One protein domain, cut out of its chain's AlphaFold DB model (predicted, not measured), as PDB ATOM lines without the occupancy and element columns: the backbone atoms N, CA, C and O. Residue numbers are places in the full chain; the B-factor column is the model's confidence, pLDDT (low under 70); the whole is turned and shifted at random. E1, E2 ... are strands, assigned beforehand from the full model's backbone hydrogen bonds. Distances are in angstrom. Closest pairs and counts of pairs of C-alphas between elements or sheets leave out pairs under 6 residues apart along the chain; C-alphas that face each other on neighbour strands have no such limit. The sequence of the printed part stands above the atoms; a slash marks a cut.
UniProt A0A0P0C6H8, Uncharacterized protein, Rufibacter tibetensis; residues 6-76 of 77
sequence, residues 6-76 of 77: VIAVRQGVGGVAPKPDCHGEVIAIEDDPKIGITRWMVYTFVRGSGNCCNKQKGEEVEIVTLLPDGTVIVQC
ATOM      1  N   VAL A   6      20.074  -0.340 -12.265       61.84
ATOM      2  CA  VAL A   6      19.319   0.164 -13.415       61.84
ATOM      3  C   VAL A   6      18.384   1.294 -13.003       61.84
ATOM      4  O   VAL A   6      17.729   1.208 -11.972       61.84
ATOM      5  N   ILE A   7      18.298   2.355 -13.815       56.75
ATOM      6  CA  ILE A   7      17.411   3.496 -13.563       56.75
ATOM      7  C   ILE A   7      16.291   3.538 -14.607       56.75
ATOM      8  O   ILE A   7      16.530   3.546 -15.814       56.75
ATOM      9  N   ALA A   8      15.074   3.687 -14.079       52.41
ATOM     10  CA  ALA A   8      13.818   4.027 -14.745       52.41
ATOM     11  C   ALA A   8      13.098   2.912 -15.516       52.41
ATOM     12  O   ALA A   8      13.346   2.661 -16.691       52.41
ATOM     13  N   VAL A   9      12.062   2.405 -14.845       52.59
ATOM     14  CA  VAL A   9      10.895   1.737 -15.418       52.59
ATOM     15  C   VAL A   9      10.093   2.742 -16.260       52.59
ATOM     16  O   VAL A   9       9.540   3.711 -15.736       52.59
ATOM     17  N   ARG A  10       9.982   2.521 -17.570       49.97
ATOM     18  CA  ARG A  10       8.866   3.054 -18.365       49.97
ATOM     19  C   ARG A  10       7.710   2.071 -18.235       49.97
ATOM     20  O   ARG A  10       7.710   1.036 -18.894       49.97
ATOM     21  N   GLN A  11       6.744   2.372 -17.370       50.59
ATOM     22  CA  GLN A  11       5.510   1.589 -17.331       50.59
ATOM     23  C   GLN A  11       4.748   1.791 -18.640       50.59
ATOM     24  O   GLN A  11       4.431   2.923 -19.017       50.59
ATOM     25  N   GLY A  12       4.432   0.688 -19.319       45.94
ATOM     26  CA  GLY A  12       3.362   0.687 -20.305       45.94
ATOM     27  C   GLY A  12       2.061   1.046 -19.590       45.94
ATOM     28  O   GLY A  12       1.691   0.412 -18.605       45.94
ATOM     29  N   VAL A  13       1.391   2.104 -20.040       42.34
ATOM     30  CA  VAL A  13       0.092   2.552 -19.524       42.34
ATOM     31  C   VAL A  13      -0.917   1.397 -19.566       42.34
ATOM     32  O   VAL A  13      -1.427   1.039 -20.623       42.34
ATOM     33  N   GLY A  14      -1.214   0.824 -18.400       39.12
ATOM     34  CA  GLY A  14      -2.205  -0.231 -18.215       39.12
ATOM     35  C   GLY A  14      -2.724  -0.190 -16.784       39.12
ATOM     36  O   GLY A  14      -2.063  -0.666 -15.869       39.12
ATOM     37  N   GLY A  15      -3.874   0.458 -16.600       36.91
ATOM     38  CA  GLY A  15      -4.408   0.884 -15.309       36.91
ATOM     39  C   GLY A  15      -4.558  -0.199 -14.236       36.91
ATOM     40  O   GLY A  15      -4.851  -1.355 -14.520       36.91
ATOM     41  N   VAL A  16      -4.387   0.264 -12.995       44.06
ATOM     42  CA  VAL A  16      -4.993  -0.184 -11.729       44.06
ATOM     43  C   VAL A  16      -5.589  -1.601 -11.748       44.06
ATOM     44  O   VAL A  16      -6.800  -1.792 -11.680       44.06
ATOM     45  N   ALA A  17      -4.734  -2.618 -11.810       37.19
ATOM     46  CA  ALA A  17      -5.086  -3.980 -11.431       37.19
ATOM     47  C   ALA A  17      -3.835  -4.671 -10.867       37.19
ATOM     48  O   ALA A  17      -2.750  -4.473 -11.418       37.19
ATOM     49  N   PRO A  18      -3.946  -5.487  -9.803       43.72
ATOM     50  CA  PRO A  18      -2.832  -6.278  -9.302       43.72
ATOM     51  C   PRO A  18      -2.572  -7.403 -10.308       43.72
ATOM     52  O   PRO A  18      -3.122  -8.495 -10.196       43.72
ATOM     53  N   LYS A  19      -1.809  -7.118 -11.365       44.19
ATOM     54  CA  LYS A  19      -1.414  -8.134 -12.339       44.19
ATOM     55  C   LYS A  19      -0.066  -8.726 -11.923       44.19
ATOM     56  O   LYS A  19       0.866  -7.959 -11.692       44.19
ATOM     57  N   PRO A  20       0.065 -10.062 -11.861       52.34
ATOM     58  CA  PRO A  20       1.336 -10.738 -11.582       52.34
ATOM     59  C   PRO A  20       2.410 -10.515 -12.668       52.34
ATOM     60  O   PRO A  20       3.550 -10.939 -12.491       52.34
ATOM     61  N   ASP A  21       2.065  -9.815 -13.753       57.38
ATOM     62  CA  ASP A  21       2.891  -9.586 -14.936       57.38
ATOM     63  C   ASP A  21       3.169  -8.088 -15.127       57.38
ATOM     64  O   ASP A  21       2.613  -7.405 -15.997       57.38
ATOM     65  N   CYS A  22       4.022  -7.560 -14.251       67.88
ATOM     66  CA  CYS A  22       4.617  -6.243 -14.425       67.88
ATOM     67  C   CYS A  22       5.515  -6.243 -15.659       67.88
ATOM     68  O   CYS A  22       6.479  -7.009 -15.698       67.88
ATOM     69  N   HIS A  23       5.242  -5.357 -16.613       73.25
ATOM     70  CA  HIS A  23       6.070  -5.185 -17.798       73.25
ATOM     71  C   HIS A  23       6.383  -3.710 -18.042       73.25
ATOM     72  O   HIS A  23       5.611  -2.814 -17.683       73.25
ATOM     73  N   GLY A  24       7.524  -3.459 -18.664       78.19
ATOM     74  CA  GLY A  24       7.981  -2.118 -18.990       78.19
ATOM     75  C   GLY A  24       9.385  -2.140 -19.567       78.19
ATOM     76  O   GLY A  24       9.924  -3.197 -19.879       78.19
ATOM     77  N   GLU A  25       9.987  -0.968 -19.694       81.31
ATOM     78  CA  GLU A  25      11.370  -0.839 -20.159       81.31
ATOM     79  C   GLU A  25      12.259  -0.332 -19.034       81.31
ATOM     80  O   GLU A  25      11.811   0.462 -18.211       81.31
ATOM     81  N   VAL A  26      13.513  -0.760 -19.024       80.88
ATOM     82  CA  VAL A  26      14.537  -0.319 -18.083       80.88
ATOM     83  C   VAL A  26      15.832  -0.012 -18.828       80.88
ATOM     84  O   VAL A  26      16.137  -0.659 -19.830       80.88
ATOM     85  N   ILE A  27      16.588   0.990 -18.377       84.19
ATOM     86  CA  ILE A  27      17.825   1.419 -19.045       84.19
ATOM     87  C   ILE A  27      19.019   1.070 -18.176       84.19
ATOM     88  O   ILE A  27      19.226   1.686 -17.131       84.19
ATOM     89  N   ALA A  28      19.832   0.120 -18.624       84.50
ATOM     90  CA  ALA A  28      21.017  -0.279 -17.883       84.50
ATOM     91  C   ALA A  28      21.964   0.914 -17.681       84.50
ATOM     92  O   ALA A  28      22.376   1.555 -18.648       84.50
ATOM     93  N   ILE A  29      22.318   1.223 -16.431       82.12
ATOM     94  CA  ILE A  29      23.273   2.302 -16.123       82.12
ATOM     95  C   ILE A  29      24.682   1.776 -15.848       82.12
ATOM     96  O   ILE A  29      25.601   2.573 -15.645       82.12
ATOM     97  N   GLU A  30      24.870   0.460 -15.910       82.69
ATOM     98  CA  GLU A  30      26.140  -0.252 -15.780       82.69
ATOM     99  C   GLU A  30      26.180  -1.443 -16.750       82.69
ATOM    100  O   GLU A  30      25.138  -1.939 -17.180       82.69
ATOM    101  N   ASP A  31      27.387  -1.880 -17.110       84.62
ATOM    102  CA  ASP A  31      27.603  -3.122 -17.852       84.62
ATOM    103  C   ASP A  31      27.615  -4.305 -16.874       84.62
ATOM    104  O   ASP A  31      28.337  -4.274 -15.875       84.62
ATOM    105  N   ASP A  32      26.881  -5.373 -17.187       85.50
ATOM    106  CA  ASP A  32      26.987  -6.649 -16.478       85.50
ATOM    107  C   ASP A  32      27.246  -7.791 -17.478       85.50
ATOM    108  O   ASP A  32      26.313  -8.365 -18.053       85.50
ATOM    109  N   PRO A  33      28.521  -8.166 -17.692       83.31
ATOM    110  CA  PRO A  33      28.876  -9.210 -18.646       83.31
ATOM    111  C   PRO A  33      28.432 -10.610 -18.206       83.31
ATOM    112  O   PRO A  33      28.422 -11.516 -19.037       83.31
ATOM    113  N   LYS A  34      28.070 -10.829 -16.932       86.06
ATOM    114  CA  LYS A  34      27.631 -12.153 -16.455       86.06
ATOM    115  C   LYS A  34      26.229 -12.487 -16.945       86.06
ATOM    116  O   LYS A  34      25.949 -13.647 -17.229       86.06
ATOM    117  N   ILE A  35      25.379 -11.470 -17.036       85.31
ATOM    118  CA  ILE A  35      23.998 -11.580 -17.518       85.31
ATOM    119  C   ILE A  35      23.804 -10.947 -18.904       85.31
ATOM    120  O   ILE A  35      22.686 -10.912 -19.401       85.31
ATOM    121  N   GLY A  36      24.873 -10.479 -19.554       85.50
ATOM    122  CA  GLY A  36      24.821  -9.948 -20.920       85.50
ATOM    123  C   GLY A  36      24.183  -8.560 -21.033       85.50
ATOM    124  O   GLY A  36      23.630  -8.221 -22.078       85.50
ATOM    125  N   ILE A  37      24.249  -7.758 -19.971       87.44
ATOM    126  CA  ILE A  37      23.713  -6.397 -19.944       87.44
ATOM    127  C   ILE A  37      24.796  -5.398 -20.349       87.44
ATOM    128  O   ILE A  37      25.926  -5.459 -19.872       87.44
ATOM    129  N   THR A  38      24.444  -4.476 -21.240       88.56
ATOM    130  CA  THR A  38      25.317  -3.409 -21.739       88.56
ATOM    131  C   THR A  38      24.805  -2.059 -21.262       88.56
ATOM    132  O   THR A  38      23.607  -1.778 -21.324       88.56
ATOM    133  N   ARG A  39      25.710  -1.191 -20.819       85.12
ATOM    134  CA  ARG A  39      25.384   0.153 -20.350       85.12
ATOM    135  C   ARG A  39      24.698   0.970 -21.444       85.12
ATOM    136  O   ARG A  39      25.082   0.922 -22.609       85.12
ATOM    137  N   TRP A  40      23.709   1.763 -21.048       84.69
ATOM    138  CA  TRP A  40      22.862   2.597 -21.904       84.69
ATOM    139  C   TRP A  40      21.961   1.833 -22.884       84.69
ATOM    140  O   TRP A  40      21.229   2.473 -23.640       84.69
ATOM    141  N   MET A  41      21.950   0.494 -22.857       86.75
ATOM    142  CA  MET A  41      20.930  -0.274 -23.568       86.75
ATOM    143  C   MET A  41      19.603  -0.266 -22.812       86.75
ATOM    144  O   MET A  41      19.544  -0.306 -21.581       86.75
ATOM    145  N   VAL A  42      18.530  -0.227 -23.599       87.44
ATOM    146  CA  VAL A  42      17.157  -0.351 -23.119       87.44
ATOM    147  C   VAL A  42      16.754  -1.816 -23.203       87.44
ATOM    148  O   VAL A  42      16.869  -2.430 -24.263       87.44
ATOM    149  N   TYR A  43      16.253  -2.355 -22.099       85.94
ATOM    150  CA  TYR A  43      15.751  -3.718 -22.007       85.94
ATOM    151  C   TYR A  43      14.272  -3.701 -21.653       85.94
ATOM    152  O   TYR A  43      13.834  -2.936 -20.797       85.94
ATOM    153  N   THR A  44      13.496  -4.568 -22.295       86.62
ATOM    154  CA  THR A  44      12.099  -4.786 -21.912       86.62
ATOM    155  C   THR A  44      12.067  -5.816 -20.797       86.62
ATOM    156  O   THR A  44      12.545  -6.928 -20.997       86.62
ATOM    157  N   PHE A  45      11.507  -5.486 -19.636       83.25
ATOM    158  CA  PHE A  45      11.236  -6.488 -18.615       83.25
ATOM    159  C   PHE A  45       9.821  -7.031 -18.766       83.25
ATOM    160  O   PHE A  45       8.865  -6.281 -18.961       83.25
ATOM    161  N   VAL A  46       9.699  -8.350 -18.663       76.50
ATOM    162  CA  VAL A  46       8.413  -9.071 -18.724       76.50
ATOM    163  C   VAL A  46       7.947  -9.531 -17.351       76.50
ATOM    164  O   VAL A  46       6.800  -9.937 -17.179       76.50
ATOM    165  N   ARG A  47       8.849  -9.484 -16.364       73.62
ATOM    166  CA  ARG A  47       8.566  -9.900 -15.000       73.62
ATOM    167  C   ARG A  47       9.379  -9.068 -14.022       73.62
ATOM    168  O   ARG A  47      10.607  -9.046 -14.088       73.62
ATOM    169  N   GLY A  48       8.676  -8.408 -13.109       71.62
ATOM    170  CA  GLY A  48       9.268  -7.740 -11.957       71.62
ATOM    171  C   GLY A  48       8.896  -8.468 -10.673       71.62
ATOM    172  O   GLY A  48       7.724  -8.762 -10.448       71.62
ATOM    173  N   SER A  49       9.891  -8.768  -9.845       68.00
ATOM    174  CA  SER A  49       9.698  -9.264  -8.481       68.00
ATOM    175  C   SER A  49       9.960  -8.150  -7.469       68.00
ATOM    176  O   SER A  49      10.787  -7.273  -7.698       68.00
ATOM    177  N   GLY A  50       9.237  -8.158  -6.349       61.97
ATOM    178  CA  GLY A  50       9.217  -7.006  -5.449       61.97
ATOM    179  C   GLY A  50       8.399  -5.852  -6.034       61.97
ATOM    180  O   GLY A  50       7.657  -6.029  -7.000       61.97
ATOM    181  N   ASN A  51       8.460  -4.667  -5.435       69.12
ATOM    182  CA  ASN A  51       7.495  -3.591  -5.691       69.12
ATOM    183  C   ASN A  51       7.721  -2.849  -7.033       69.12
ATOM    184  O   ASN A  51       7.423  -1.664  -7.147       69.12
ATOM    185  N   CYS A  52       8.237  -3.537  -8.060       72.25
ATOM    186  CA  CYS A  52       8.630  -2.980  -9.357       72.25
ATOM    187  C   CYS A  52       7.508  -2.227 -10.073       72.25
ATOM    188  O   CYS A  52       7.771  -1.251 -10.764       72.25
ATOM    189  N   CYS A  53       6.252  -2.638  -9.892       70.44
ATOM    190  CA  CYS A  53       5.114  -1.940 -10.498       70.44
ATOM    191  C   CYS A  53       4.772  -0.615  -9.825       70.44
ATOM    192  O   CYS A  53       3.993   0.158 -10.370       70.44
ATOM    193  N   ASN A  54       5.316  -0.365  -8.642       70.31
ATOM    194  CA  ASN A  54       5.160   0.901  -7.944       70.31
ATOM    195  C   ASN A  54       6.404   1.782  -8.095       70.31
ATOM    196  O   ASN A  54       6.389   2.916  -7.620       70.31
ATOM    197  N   LYS A  55       7.454   1.281  -8.767       72.06
ATOM    198  CA  LYS A  55       8.670   2.042  -9.035       72.06
ATOM    199  C   LYS A  55       8.406   3.104 -10.090       72.06
ATOM    200  O   LYS A  55       7.912   2.819 -11.182       72.06
ATOM    201  N   GLN A  56       8.748   4.339  -9.756       65.38
ATOM    202  CA  GLN A  56       8.628   5.475 -10.653       65.38
ATOM    203  C   GLN A  56       9.877   5.638 -11.523       65.38
ATOM    204  O   GLN A  56      10.945   5.066 -11.281       65.38
ATOM    205  N   LYS A  57       9.752   6.471 -12.560       64.94
ATOM    206  CA  LYS A  57      10.886   6.877 -13.390       64.94
ATOM    207  C   LYS A  57      11.963   7.510 -12.500       64.94
ATOM    208  O   LYS A  57      11.697   8.504 -11.836       64.94
ATOM    209  N   GLY A  58      13.182   6.981 -12.558       64.31
ATOM    210  CA  GLY A  58      14.304   7.472 -11.757       64.31
ATOM    211  C   GLY A  58      14.608   6.620 -10.528       64.31
ATOM    212  O   GLY A  58      15.677   6.790  -9.954       64.31
ATOM    213  N   GLU A  59      13.725   5.694 -10.146       73.88
ATOM    214  CA  GLU A  59      14.051   4.733  -9.098       73.88
ATOM    215  C   GLU A  59      14.955   3.614  -9.617       73.88
ATOM    216  O   GLU A  59      14.868   3.203 -10.782       73.88
ATOM    217  N   GLU A  60      15.811   3.140  -8.715       74.31
ATOM    218  CA  GLU A  60      16.712   2.025  -8.956       74.31
ATOM    219  C   GLU A  60      15.953   0.698  -8.928       74.31
ATOM    220  O   GLU A  60      15.127   0.430  -8.046       74.31
ATOM    221  N   VAL A  61      16.253  -0.131  -9.918       77.88
ATOM    222  CA  VAL A  61      15.807  -1.515 -10.055       77.88
ATOM    223  C   VAL A  61      17.014  -2.371 -10.434       77.88
ATOM    224  O   VAL A  61      17.985  -1.861 -10.986       77.88
ATOM    225  N   GLU A  62      16.975  -3.661 -10.128       82.56
ATOM    226  CA  GLU A  62      18.076  -4.590 -10.399       82.56
ATOM    227  C   GLU A  62      17.678  -5.544 -11.528       82.56
ATOM    228  O   GLU A  62      16.570  -6.086 -11.501       82.56
ATOM    229  N   ILE A  63      18.543  -5.762 -12.523       83.62
ATOM    230  CA  ILE A  63      18.306  -6.803 -13.534       83.62
ATOM    231  C   ILE A  63      18.916  -8.112 -13.038       83.62
ATOM    232  O   ILE A  63      20.125  -8.262 -12.959       83.62
ATOM    233  N   VAL A  64      18.073  -9.109 -12.795       85.69
ATOM    234  CA  VAL A  64      18.502 -10.429 -12.311       85.69
ATOM    235  C   VAL A  64      18.943 -11.335 -13.461       85.69
ATOM    236  O   VAL A  64      19.759 -12.241 -13.298       85.69
ATOM    237  N   THR A  65      18.347 -11.167 -14.643       86.75
ATOM    238  CA  THR A  65      18.574 -12.079 -15.771       86.75
ATOM    239  C   THR A  65      18.133 -11.472 -17.091       86.75
ATOM    240  O   THR A  65      17.096 -10.813 -17.149       86.75
ATOM    241  N   LEU A  66      18.891 -11.765 -18.149       88.19
ATOM    242  CA  LEU A  66      18.497 -11.586 -19.544       88.19
ATOM    243  C   LEU A  66      18.013 -12.928 -20.105       88.19
ATOM    244  O   LEU A  66      18.705 -13.944 -20.019       88.19
ATOM    245  N   LEU A  67      16.811 -12.931 -20.663       88.44
ATOM    246  CA  LEU A  67      16.186 -14.086 -21.284       88.44
ATOM    247  C   LEU A  67      16.612 -14.213 -22.760       88.44
ATOM    248  O   LEU A  67      16.997 -13.224 -23.388       88.44
ATOM    249  N   PRO A  68      16.528 -15.421 -23.351       87.31
ATOM    250  CA  PRO A  68      16.937 -15.658 -24.739       87.31
ATOM    251  C   PRO A  68      16.137 -14.870 -25.787       87.31
ATOM    252  O   PRO A  68      16.592 -14.720 -26.917       87.31
ATOM    253  N   ASP A  69      14.948 -14.390 -25.427       87.25
ATOM    254  CA  ASP A  69      14.093 -13.546 -26.267       87.25
ATOM    255  C   ASP A  69      14.484 -12.055 -26.222       87.25
ATOM    256  O   ASP A  69      13.854 -11.233 -26.887       87.25
ATOM    257  N   GLY A  70      15.527 -11.702 -25.460       83.81
ATOM    258  CA  GLY A  70      16.011 -10.334 -25.283       83.81
ATOM    259  C   GLY A  70      15.292  -9.551 -24.182       83.81
ATOM    260  O   GLY A  70      15.620  -8.384 -23.956       83.81
ATOM    261  N   THR A  71      14.332 -10.164 -23.485       87.50
ATOM    262  CA  THR A  71      13.658  -9.545 -22.339       87.50
ATOM    263  C   THR A  71      14.424  -9.791 -21.043       87.50
ATOM    264  O   THR A  71      15.244 -10.697 -20.956       87.50
ATOM    265  N   VAL A  72      14.187  -8.982 -20.014       86.62
ATOM    266  CA  VAL A  72      14.871  -9.106 -18.721       86.62
ATOM    267  C   VAL A  72      13.907  -9.395 -17.573       86.62
ATOM    268  O   VAL A  72      12.719  -9.071 -17.614       86.62
ATOM    269  N   ILE A  73      14.431 -10.012 -16.519       84.94
ATOM    270  CA  ILE A  73      13.746 -10.154 -15.235       84.94
ATOM    271  C   ILE A  73      14.354  -9.146 -14.275       84.94
ATOM    272  O   ILE A  73      15.573  -9.119 -14.104       84.94
ATOM    273  N   VAL A  74      13.502  -8.345 -13.639       83.25
ATOM    274  CA  VAL A  74      13.933  -7.330 -12.675       83.25
ATOM    275  C   VAL A  74      13.508  -7.675 -11.251       83.25
ATOM    276  O   VAL A  74      12.490  -8.334 -11.012       83.25
ATOM    277  N   GLN A  75      14.296  -7.213 -10.291       81.44
ATOM    278  CA  GLN A  75      14.000  -7.268  -8.870       81.44
ATOM    279  C   GLN A  75      14.067  -5.859  -8.288       81.44
ATOM    280  O   GLN A  75      14.993  -5.100  -8.563       81.44
ATOM    281  N   CYS A  76      13.057  -5.499  -7.502       74.81
ATOM    282  CA  CYS A  76      12.942  -4.173  -6.909       74.81
ATOM    283  C   CYS A  76      12.721  -4.289  -5.406       74.81
ATOM    284  O   CYS A  76      11.834  -5.022  -4.959       74.81
TER     285      CYS A  76
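AT A GLANCE: This is residues 6 to 76 of the 77 residues of an uncharacterized protein of Rufibacter tibetensis (UniProt A0A0P0C6H8). Five strands form a small closed barrel, and two long loops, residues 12 to 23 and 29 to 41, lie at its opposite ends. The 71 printed residues, under half in named strands E1 to E5, are all strand in class and compact, with radius of gyration of the C-alphas 11.3 A and spans 35 by 24 by 18 A. Round the mixed ring run E1, E2, E3, E5, E4.

IN THESE COORDINATES: E1 is residues 6 to 11, from C-alpha 6 at (19.319, 0.164, -13.415); E2 is residues 24 to 28; E3 is residues 42 to 50, 20.5 A from first to last C-alpha, and bends by 77 degrees at residue 46; E4 is residues 60 to 66, 17.3 A; E5 is residues 72 to 76, ending with C-alpha 76 at (12.942, -4.173, -6.909).

HOW THE PARTS SIT: E1, E2 and E3 are a meander, successive antiparallel neighbours; N 10 and O 25 are 2.8 A apart, N 26 and O 43 2.8 A. E4, antiparallel to E1, completes a Greek key: N 61 and O 6, 2.9 A. E5 is parallel to E3: N 74 and O 47, 3.0 A. E4 and E5 are a hairpin: N 64 and O 73, 2.8 A.

THE WHOLE: The farthest C-alphas, Val 16 and Pro 33, are 35.7 A apart. Links E1 to E2 and E2 to E3 are long. The printed part has no cut; pLDDT is under 70 at residues 6 to 22, 49 to 51 and 56 to 58.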